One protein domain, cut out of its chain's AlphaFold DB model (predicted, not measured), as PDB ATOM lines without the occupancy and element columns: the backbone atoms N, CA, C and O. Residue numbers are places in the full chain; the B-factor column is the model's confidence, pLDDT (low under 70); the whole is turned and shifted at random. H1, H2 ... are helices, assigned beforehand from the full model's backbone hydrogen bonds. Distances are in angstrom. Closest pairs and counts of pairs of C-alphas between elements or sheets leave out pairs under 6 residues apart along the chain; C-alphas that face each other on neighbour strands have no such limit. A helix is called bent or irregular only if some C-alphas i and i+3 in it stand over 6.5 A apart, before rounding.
ATOM      1  N   LEU A  55    -104.667  -9.451-135.961       96.19
ATOM      2  CA  LEU A  55    -104.484  -8.869-137.286       96.19
ATOM      3  C   LEU A  55    -105.734  -8.985-138.170       96.19
ATOM      4  O   LEU A  55    -105.886  -8.182-139.077       96.19
ATOM      5  N   LEU A  56    -106.636  -9.939-137.917       96.12
ATOM      6  CA  LEU A  56    -107.884 -10.111-138.680       96.12
ATOM      7  C   LEU A  56    -108.970  -9.091-138.320       96.12
ATOM      8  O   LEU A  56    -109.971  -8.986-139.020       96.12
ATOM      9  N   HIS A  57    -108.797  -8.380-137.211       94.25
ATOM     10  CA  HIS A  57    -109.773  -7.418-136.699       94.25
ATOM     11  C   HIS A  57    -109.164  -6.027-136.514       94.25
ATOM     12  O   HIS A  57    -109.792  -5.148-135.929       94.25
ATOM     13  N   ALA A  58    -107.933  -5.836-136.991       95.19
ATOM     14  CA  ALA A  58    -107.191  -4.605-136.816       95.19
ATOM     15  C   ALA A  58    -107.763  -3.486-137.695       95.19
ATOM     16  O   ALA A  58    -107.988  -3.687-138.887       95.19
ATOM     17  N   ASP A  59    -107.952  -2.296-137.138       95.50
ATOM     18  CA  ASP A  59    -108.193  -1.093-137.935       95.50
ATOM     19  C   ASP A  59    -106.881  -0.512-138.510       95.50
ATOM     20  O   ASP A  59    -105.772  -0.962-138.197       95.50
ATOM     21  N   ALA A  60    -106.990   0.522-139.350       94.75
ATOM     22  CA  ALA A  60    -105.840   1.129-140.025       94.75
ATOM     23  C   ALA A  60    -104.833   1.740-139.038       94.75
ATOM     24  O   ALA A  60    -103.622   1.701-139.257       94.75
ATOM     25  N   ASN A  61    -105.313   2.273-137.912       94.38
ATOM     26  CA  ASN A  61    -104.464   2.876-136.887       94.38
ATOM     27  C   ASN A  61    -103.728   1.813-136.064       94.38
ATOM     28  O   ASN A  61    -102.615   2.045-135.585       94.38
ATOM     29  N   GLN A  62    -104.352   0.660-135.837       95.75
ATOM     30  CA  GLN A  62    -103.717  -0.496-135.214       95.75
ATOM     31  C   GLN A  62    -102.645  -1.066-136.141       95.75
ATOM     32  O   GLN A  62    -101.494  -1.214-135.726       95.75
ATOM     33  N   PHE A  63    -102.975  -1.259-137.418       96.06
ATOM     34  CA  PHE A  63    -102.012  -1.670-138.433       96.06
ATOM     35  C   PHE A  63    -100.827  -0.709-138.552       96.06
ATOM     36  O   PHE A  63     -99.688  -1.162-138.492       96.06
ATOM     37  N   GLY A  64    -101.054   0.605-138.600       93.25
ATOM     38  CA  GLY A  64     -99.974   1.598-138.655       93.25
ATOM     39  C   GLY A  64     -99.036   1.589-137.437       93.25
ATOM     40  O   GLY A  64     -97.889   2.023-137.532       93.25
ATOM     41  N   ARG A  65     -99.487   1.070-136.286       94.00
ATOM     42  CA  ARG A  65     -98.653   0.904-135.082       94.00
ATOM     43  C   ARG A  65     -97.885  -0.414-135.077       94.00
ATOM     44  O   ARG A  65     -96.731  -0.465-134.636       94.00
ATOM     45  N   TRP A  66     -98.523  -1.484-135.539       96.44
ATOM     46  CA  TRP A  66     -97.972  -2.836-135.480       96.44
ATOM     47  C   TRP A  66     -97.092  -3.186-136.672       96.44
ATOM     48  O   TRP A  66     -96.156  -3.967-136.525       96.44
ATOM     49  N   VAL A  67     -97.360  -2.589-137.830       96.25
ATOM     50  CA  VAL A  67     -96.673  -2.870-139.086       96.25
ATOM     51  C   VAL A  67     -95.789  -1.674-139.433       96.25
ATOM     52  O   VAL A  67     -96.306  -0.605-139.760       96.25
ATOM     53  N   PRO A  68     -94.453  -1.810-139.352       91.88
ATOM     54  CA  PRO A  68     -93.548  -0.728-139.714       91.88
ATOM     55  C   PRO A  68     -93.751  -0.282-141.166       91.88
ATOM     56  O   PRO A  68     -93.738  -1.102-142.085       91.88
ATOM     57  N   LEU A  69     -93.912   1.027-141.362       86.69
ATOM     58  CA  LEU A  69     -94.018   1.650-142.686       86.69
ATOM     59  C   LEU A  69     -92.746   2.413-143.091       86.69
ATOM     60  O   LEU A  69     -92.581   2.739-144.262       86.69
ATOM     61  N   TYR A  70     -91.840   2.695-142.147       86.38
ATOM     62  CA  TYR A  70     -90.569   3.384-142.387       86.38
ATOM     63  C   TYR A  70     -89.522   2.989-141.323       86.38
ATOM     64  O   TYR A  70     -89.901   2.778-140.168       86.38
ATOM     65  N   PRO A  71     -88.216   2.903-141.659       90.25
ATOM     66  CA  PRO A  71     -87.632   2.990-143.007       90.25
ATOM     67  C   PRO A  71     -87.861   1.733-143.856       90.25
ATOM     68  O   PRO A  71     -87.726   1.780-145.072       90.25
ATOM     69  N   ILE A  72     -88.234   0.617-143.226       91.69
ATOM     70  CA  ILE A  72     -88.540  -0.647-143.901       91.69
ATOM     71  C   ILE A  72     -90.062  -0.756-144.030       91.69
ATOM     72  O   ILE A  72     -90.769  -0.739-143.021       91.69
ATOM     73  N   ARG A  73     -90.563  -0.861-145.266       94.06
ATOM     74  CA  ARG A  73     -91.996  -0.936-145.600       94.06
ATOM     75  C   ARG A  73     -92.527  -2.359-145.408       94.06
ATOM     76  O   ARG A  73     -92.850  -3.057-146.362       94.06
ATOM     77  N   CYS A  74     -92.601  -2.812-144.162       95.75
ATOM     78  CA  CYS A  74     -92.967  -4.193-143.856       95.75
ATOM     79  C   CYS A  74     -94.374  -4.582-144.316       95.75
ATOM     80  O   CYS A  74     -94.587  -5.742-144.655       95.75
ATOM     81  N   GLY A  75     -95.312  -3.632-144.361       94.19
ATOM     82  CA  GLY A  75     -96.652  -3.889-144.890       94.19
ATOM     83  C   GLY A  75     -96.637  -4.291-146.365       94.19
ATOM     84  O   GLY A  75     -97.265  -5.273-146.741       94.19
ATOM     85  N   GLU A  76     -95.827  -3.604-147.168       93.88
ATOM     86  CA  GLU A  76     -95.679  -3.900-148.593       93.88
ATOM     87  C   GLU A  76     -95.005  -5.257-148.810       93.88
ATOM     88  O   GLU A  76     -95.537  -6.114-149.506       93.88
ATOM     89  N   ILE A  77     -93.884  -5.495-148.126       95.38
ATOM     90  CA  ILE A  77     -93.107  -6.737-148.245       95.38
ATOM     91  C   ILE A  77     -93.945  -7.962-147.840       95.38
ATOM     92  O   ILE A  77     -93.933  -8.990-148.517       95.38
ATOM     93  N   VAL A  78     -94.669  -7.876-146.718       96.62
ATOM     94  CA  VAL A  78     -95.372  -9.030-146.136       96.62
ATOM     95  C   VAL A  78     -96.769  -9.214-146.726       96.62
ATOM     96  O   VAL A  78     -97.159 -10.350-146.996       96.62
ATOM     97  N   PHE A  79     -97.526  -8.135-146.936       95.06
ATOM     98  CA  PHE A  79     -98.932  -8.221-147.336       95.06
ATOM     99  C   PHE A  79     -99.156  -7.861-148.805       95.06
ATOM    100  O   PHE A  79     -99.900  -8.567-149.491       95.06
ATOM    101  N   ASP A  80     -98.502  -6.831-149.337       92.94
ATOM    102  CA  ASP A  80     -98.765  -6.401-150.716       92.94
ATOM    103  C   ASP A  80     -98.064  -7.324-151.719       92.94
ATOM    104  O   ASP A  80     -98.751  -8.069-152.431       92.94
ATOM    105  N   GLU A  81     -96.734  -7.374-151.695       92.19
ATOM    106  CA  GLU A  81     -95.906  -8.285-152.492       92.19
ATOM    107  C   GLU A  81     -96.084  -9.732-152.020       92.19
ATOM    108  O   GLU A  81     -96.404 -10.619-152.813       92.19
ATOM    109  N   ALA A  82     -95.954  -9.956-150.707       90.75
ATOM    110  CA  ALA A  82     -95.977 -11.274-150.073       90.75
ATOM    111  C   ALA A  82     -94.983 -12.281-150.691       90.75
ATOM    112  O   ALA A  82     -95.252 -13.485-150.715       90.75
ATOM    113  N   ASP A  83     -93.833 -11.804-151.180       91.81
ATOM    114  CA  ASP A  83     -92.751 -12.666-151.656       91.81
ATOM    115  C   ASP A  83     -91.867 -13.097-150.472       91.81
ATOM    116  O   ASP A  83     -91.141 -12.273-149.909       91.81
ATOM    117  N   PRO A  84     -91.848 -14.391-150.095       91.88
ATOM    118  CA  PRO A  84     -91.010 -14.871-148.999       91.88
ATOM    119  C   PRO A  84     -89.504 -14.728-149.263       91.88
ATOM    120  O   PRO A  84     -88.715 -14.900-148.331       91.88
ATOM    121  N   LYS A  85     -89.093 -14.455-150.508       93.62
ATOM    122  CA  LYS A  85     -87.699 -14.211-150.900       93.62
ATOM    123  C   LYS A  85     -87.316 -12.731-150.874       93.62
ATOM    124  O   LYS A  85     -86.135 -12.428-151.046       93.62
ATOM    125  N   ALA A  86     -88.267 -11.825-150.642       93.44
ATOM    126  CA  ALA A  86     -87.986 -10.403-150.568       93.44
ATOM    127  C   ALA A  86     -86.992 -10.089-149.430       93.44
ATOM    128  O   ALA A  86     -87.053 -10.693-148.347       93.44
ATOM    129  N   PRO A  87     -86.075  -9.124-149.627       94.75
ATOM    130  CA  PRO A  87     -85.213  -8.645-148.556       94.75
ATOM    131  C   PRO A  87     -86.035  -8.221-147.334       94.75
ATOM    132  O   PRO A  87     -87.077  -7.587-147.459       94.75
ATOM    133  N   ASN A  88     -85.549  -8.544-146.134       95.69
ATOM    134  CA  ASN A  88     -86.204  -8.230-144.859       95.69
ATOM    135  C   ASN A  88     -87.559  -8.922-144.605       95.69
ATOM    136  O   ASN A  88     -88.167  -8.642-143.574       95.69
ATOM    137  N   PHE A  89     -88.020  -9.859-145.445       96.31
ATOM    138  CA  PHE A  89     -89.304 -10.544-145.233       96.31
ATOM    139  C   PHE A  89     -89.399 -11.215-143.851       96.31
ATOM    140  O   PHE A  89     -90.341 -10.980-143.094       96.31
ATOM    141  N   SER A  90     -88.392 -12.012-143.475       96.38
ATOM    142  CA  SER A  90     -88.358 -12.694-142.171       96.38
ATOM    143  C   SER A  90     -88.294 -11.714-140.997       96.38
ATOM    144  O   SER A  90     -88.975 -11.913-139.988       96.38
ATOM    145  N   PHE A  91     -87.517 -10.639-141.149       95.94
ATOM    146  CA  PHE A  91     -87.421  -9.555-140.177       95.94
ATOM    147  C   PHE A  91     -88.780  -8.879-139.975       95.94
ATOM    148  O   PHE A  91     -89.225  -8.731-138.840       95.94
ATOM    149  N   CYS A  92     -89.470  -8.541-141.063       97.38
ATOM    150  CA  CYS A  92     -90.770  -7.888-141.019       97.38
ATOM    151  C   CYS A  92     -91.832  -8.751-140.341       97.38
ATOM    152  O   CYS A  92     -92.548  -8.257-139.472       97.38
ATOM    153  N   VAL A  93     -91.888 -10.050-140.651       97.69
ATOM    154  CA  VAL A  93     -92.771 -10.982-139.932       97.69
ATOM    155  C   VAL A  93     -92.444 -10.983-138.434       97.69
ATOM    156  O   VAL A  93     -93.348 -10.877-137.610       97.69
ATOM    157  N   GLY A  94     -91.162 -11.060-138.064       97.38
ATOM    158  CA  GLY A  94     -90.728 -11.034-136.664       97.38
ATOM    159  C   GLY A  94     -91.120  -9.751-135.924       97.38
ATOM    160  O   GLY A  94     -91.643  -9.817-134.810       97.38
ATOM    161  N   GLU A  95     -90.923  -8.591-136.548       97.31
ATOM    162  CA  GLU A  95     -91.276  -7.293-135.970       97.31
ATOM    163  C   GLU A  95     -92.786  -7.122-135.791       97.31
ATOM    164  O   GLU A  95     -93.218  -6.659-134.734       97.31
ATOM    165  N   ILE A  96     -93.595  -7.553-136.765       97.75
ATOM    166  CA  ILE A  96     -95.061  -7.529-136.649       97.75
ATOM    167  C   ILE A  96     -95.500  -8.396-135.465       97.75
ATOM    168  O   ILE A  96     -96.215  -7.917-134.583       97.75
ATOM    169  N   LYS A  97     -95.012  -9.644-135.386       97.75
ATOM    170  CA  LYS A  97     -95.317 -10.551-134.267       97.75
ATOM    171  C   LYS A  97     -94.996  -9.907-132.927       97.75
ATOM    172  O   LYS A  97     -95.837  -9.895-132.029       97.75
ATOM    173  N   LYS A  98     -93.787  -9.355-132.800       97.31
ATOM    174  CA  LYS A  98     -93.312  -8.706-131.579       97.31
ATOM    175  C   LYS A  98     -94.222  -7.546-131.183       97.31
ATOM    176  O   LYS A  98     -94.696  -7.524-130.053       97.31
ATOM    177  N   ARG A  99     -94.508  -6.619-132.100       96.75
ATOM    178  CA  ARG A  99     -95.315  -5.419-131.819       96.75
ATOM    179  C   ARG A  99     -96.746  -5.758-131.430       96.75
ATOM    180  O   ARG A  99     -97.241  -5.205-130.452       96.75
ATOM    181  N   VAL A 100     -97.384  -6.687-132.142       96.06
ATOM    182  CA  VAL A 100     -98.728  -7.154-131.775       96.06
ATOM    183  C   VAL A 100     -98.692  -7.807-130.399       96.06
ATOM    184  O   VAL A 100     -99.456  -7.399-129.534       96.06
ATOM    185  N   THR A 101     -97.757  -8.733-130.152       95.12
ATOM    186  CA  THR A 101     -97.642  -9.426-128.855       95.12
ATOM    187  C   THR A 101     -97.424  -8.440-127.707       95.12
ATOM    188  O   THR A 101     -98.038  -8.578-126.655       95.12
ATOM    189  N   THR A 102     -96.588  -7.415-127.896       95.56
ATOM    190  CA  THR A 102     -96.340  -6.385-126.876       95.56
ATOM    191  C   THR A 102     -97.593  -5.573-126.542       95.56
ATOM    192  O   THR A 102     -97.772  -5.199-125.388       95.56
ATOM    193  N   VAL A 103     -98.452  -5.291-127.524       93.69
ATOM    194  CA  VAL A 103     -99.643  -4.449-127.324       93.69
ATOM    195  C   VAL A 103    -100.852  -5.257-126.852       93.69
ATOM    196  O   VAL A 103    -101.626  -4.769-126.035       93.69
ATOM    197  N   THR A 104    -101.038  -6.473-127.366       92.06
ATOM    198  CA  THR A 104    -102.259  -7.268-127.149       92.06
ATOM    199  C   THR A 104    -102.061  -8.439-126.191       92.06
ATOM    200  O   THR A 104    -103.040  -9.025-125.741       92.06
ATOM    201  N   GLY A 105    -100.815  -8.826-125.902       92.31
ATOM    202  CA  GLY A 105    -100.491 -10.055-125.176       92.31
ATOM    203  C   GLY A 105    -100.684 -11.340-125.996       92.31
ATOM    204  O   GLY A 105    -100.353 -12.419-125.508       92.31
ATOM    205  N   TYR A 106    -101.184 -11.254-127.235       92.44
ATOM    206  CA  TYR A 106    -101.401 -12.416-128.097       92.44
ATOM    207  C   TYR A 106    -100.097 -12.846-128.773       92.44
ATOM    208  O   TYR A 106     -99.510 -12.083-129.542       92.44
ATOM    209  N   GLN A 107     -99.666 -14.088-128.541       94.00
ATOM    210  CA  GLN A 107     -98.506 -14.657-129.226       94.00
ATOM    211  C   GLN A 107     -98.885 -15.115-130.636       94.00
ATOM    212  O   GLN A 107     -99.390 -16.217-130.829       94.00
ATOM    213  N   LEU A 108     -98.612 -14.273-131.631       94.94
ATOM    214  CA  LEU A 108     -98.781 -14.651-133.033       94.94
ATOM    215  C   LEU A 108     -97.802 -15.764-133.426       94.94
ATOM    216  O   LEU A 108     -96.616 -15.717-133.081       94.94
ATOM    217  N   SER A 109     -98.272 -16.722-134.222       96.12
ATOM    218  CA  SER A 109     -97.423 -17.623-135.005       96.12
ATOM    219  C   SER A 109     -96.942 -16.935-136.294       96.12
ATOM    220  O   SER A 109     -97.259 -15.774-136.559       96.12
ATOM    221  N   ARG A 110     -96.094 -17.601-137.088       96.31
ATOM    222  CA  ARG A 110     -95.706 -17.061-138.408       96.31
ATOM    223  C   ARG A 110     -96.881 -17.171-139.379       96.31
ATOM    224  O   ARG A 110     -97.105 -16.275-140.183       96.31
ATOM    225  N   GLU A 111     -97.616 -18.260-139.265       96.62
ATOM    226  CA  GLU A 111     -98.759 -18.640-140.078       96.62
ATOM    227  C   GLU A 111     -99.920 -17.668-139.859       96.62
ATOM    228  O   GLU A 111    -100.574 -17.293-140.823       96.62
ATOM    229  N   ASP A 112    -100.100 -17.170-138.631       96.62
ATOM    230  CA  ASP A 112    -101.085 -16.126-138.327       96.62
ATOM    231  C   ASP A 112    -100.792 -14.818-139.072       96.62
ATOM    232  O   ASP A 112    -101.706 -14.161-139.564       96.62
ATOM    233  N   VAL A 113     -99.521 -14.418-139.169       96.94
ATOM    234  CA  VAL A 113     -99.143 -13.200-139.907       96.94
ATOM    235  C   VAL A 113     -99.303 -13.408-141.407       96.94
ATOM    236  O   VAL A 113     -99.762 -12.513-142.106       96.94
ATOM    237  N   LEU A 114     -98.924 -14.585-141.905       96.69
ATOM    238  CA  LEU A 114     -98.966 -14.915-143.329       96.69
ATOM    239  C   LEU A 114    -100.331 -15.437-143.794       96.69
ATOM    240  O   LEU A 114    -100.465 -15.854-144.946       96.69
ATOM    241  N   ASP A 115    -101.339 -15.426-142.923       96.12
ATOM    242  CA  ASP A 115    -102.690 -15.840-143.270       96.12
ATOM    243  C   ASP A 115    -103.211 -14.961-144.419       96.12
ATOM    244  O   ASP A 115    -103.238 -13.729-144.349       96.12
ATOM    245  N   SER A 116    -103.663 -15.614-145.490       95.75
ATOM    246  CA  SER A 116    -104.275 -14.960-146.651       95.75
ATOM    247  C   SER A 116    -105.401 -13.986-146.281       95.75
ATOM    248  O   SER A 116    -105.570 -12.960-146.942       95.75
ATOM    249  N   ARG A 117    -106.139 -14.265-145.200       96.38
ATOM    250  CA  ARG A 117    -107.211 -13.408-144.684       96.38
ATOM    251  C   ARG A 117    -106.664 -12.132-144.055       96.38
ATOM    252  O   ARG A 117    -107.255 -11.079-144.246       96.38
ATOM    253  N   VAL A 118    -105.519 -12.200-143.372       96.44
ATOM    254  CA  VAL A 118    -104.835 -11.006-142.850       96.44
ATOM    255  C   VAL A 118    -104.352 -10.137-144.002       96.44
ATOM    256  O   VAL A 118    -104.543  -8.928-143.968       96.44
ATOM    257  N   LYS A 119    -103.786 -10.742-145.050       95.62
ATOM    258  CA  LYS A 119    -103.393 -10.015-146.264       95.62
ATOM    259  C   LYS A 119    -104.584  -9.314-146.927       95.62
ATOM    260  O   LYS A 119    -104.463  -8.157-147.320       95.62
ATOM    261  N   ALA A 120    -105.721  -9.995-147.062       95.81
ATOM    262  CA  ALA A 120    -106.932  -9.390-147.618       95.81
ATOM    263  C   ALA A 120    -107.425  -8.220-146.749       95.81
ATOM    264  O   ALA A 120    -107.641  -7.127-147.268       95.81
ATOM    265  N   HIS A 121    -107.501  -8.433-145.433       96.00
ATOM    266  CA  HIS A 121    -107.926  -7.427-144.459       96.00
ATOM    267  C   HIS A 121    -106.998  -6.207-144.429       96.00
ATOM    268  O   HIS A 121    -107.454  -5.067-144.414       96.00
ATOM    269  N   TRP A 122    -105.681  -6.425-144.506       95.19
ATOM    270  CA  TRP A 122    -104.690  -5.359-144.643       95.19
ATOM    271  C   TRP A 122    -104.996  -4.464-145.843       95.19
ATOM    272  O   TRP A 122    -105.050  -3.245-145.700       95.19
ATOM    273  N   ARG A 123    -105.218  -5.059-147.021       94.69
ATOM    274  CA  ARG A 123    -105.470  -4.298-148.251       94.69
ATOM    275  C   ARG A 123    -106.771  -3.510-148.179       94.69
ATOM    276  O   ARG A 123    -106.795  -2.350-148.584       94.69
ATOM    277  N   GLU A 124    -107.814  -4.122-147.624       95.25
ATOM    278  CA  GLU A 124    -109.106  -3.478-147.393       95.25
ATOM    279  C   GLU A 124    -108.966  -2.238-146.501       95.25
ATOM    280  O   GLU A 124    -109.425  -1.154-146.856       95.25
ATOM    281  N   VAL A 125    -108.285  -2.382-145.365       94.38
ATOM    282  CA  VAL A 125    -108.225  -1.348-144.327       94.38
ATOM    283  C   VAL A 125    -107.186  -0.264-144.624       94.38
ATOM    284  O   VAL A 125    -107.420   0.912-144.343       94.38
ATOM    285  N   MET A 126    -106.038  -0.632-145.194       92.44
ATOM    286  CA  MET A 126    -104.962   0.312-145.518       92.44
ATOM    287  C   MET A 126    -105.158   0.997-146.875       92.44
ATOM    288  O   MET A 126    -104.399   1.906-147.214       92.44
ATOM    289  N   GLY A 127    -106.164   0.586-147.653       82.12
ATOM    290  CA  GLY A 127    -106.446   1.152-148.970       82.12
ATOM    291  C   GLY A 127    -105.395   0.796-150.023       82.12
ATOM    292  O   GLY A 127    -105.188   1.566-150.964       82.12
TER     293      GLY A 127
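What this domain is: This is residues 55 to 127 of the 129 residues of an uncharacterized protein of Xanthomonas euvesicatoria pv. alfalfae (UniProt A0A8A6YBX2). The long helix H3 runs along one side of a compact body and H5 lies on the opposite side, with H1 and H2 placed between them, H2 at the first part of H3 and H1 farther along it. H3, H1, H5 and H2 make a ring of crossing helices, each touching the next, and the single turn H4 packs on residues 93 to 97 of H3, apart from H1. The printed part has 73 residues with five named helices, H1 to H5 in chain order, and no named strand; its class is all helix. It is compact and rounded, with a radius of gyration of the C-alphas of 10.8 A and spans of 28 by 23 by 23 A.

Where its parts are: H3 is the longest helix, residues 89 to 104, 22.5 A from C-alpha 89 at (-89.304, -10.544, -145.233) to C-alpha 104 at (-102.259, -7.268, -127.149). H5 covers residues 116 to 126 and is 15.3 A long, ending with C-alpha 126 at (-104.962, 0.312, -145.518). H1 is residues 60 to 66, beginning with C-alpha 60 at (-105.840, 1.129, -140.025), and is 9.9 A long. H2 is residues 74 to 81, 10.0 A long; it is neither bent nor irregular, but only just: C-alphas 78 and 81 are 6.4 A apart. H4 is residues 110 to 113, 5.4 A long.

How they stand to each other: H3 is the hub, touching three other helices. With residues 89 to 93 alone it touches H2, the closest C-alphas being those of Cys 74 and Cys 92, 5.2 A apart, at a steep tilt of 59 degrees, opposite ways. With residues 96 to 100 alone it touches H1, closest at Trp 66 and Arg 99, 5.2 A between C-alphas, about perpendicular at 75 degrees. With residues 93 to 97 alone it touches H4, whose closest C-alphas are those of Val 93 and Val 113, 6.7 A apart. H5 touches H2, the closest C-alphas being those of Phe 79 and Lys 119 at 4.9 A; at 71 degrees they are only just about perpendicular. H5 also touches H1, closest at the C-alphas of Ala 60 and Val 125, 5.5 A apart, at a steep tilt of 62 degrees, opposite ways. The packing is mostly crossed, with no shallow tilt among these touching pairs that have a tilt. H4 and H5 are close but not clearly touching, closest at the C-alphas of Asp 112 and Val 118, 7.8 A apart. H3 and H5 are apart, and so are H1 and H2. In H1, H3 and H5 every O i to N i+4 pair is within hydrogen-bond range; in H2 it is 3 of 4, and H4 is too short for such a pair.

The domain as a whole: The two C-alphas farthest apart are those of Lys 85 and Gly 105, at 29.0 A. The printed part has no cut. The links H3 to H4 and H4 to H5 are tight, those from H1 to H2 and H2 to H3 are short, and no link is long. The mean pLDDT of the printed part is 94.6, and no printed residue is under 70.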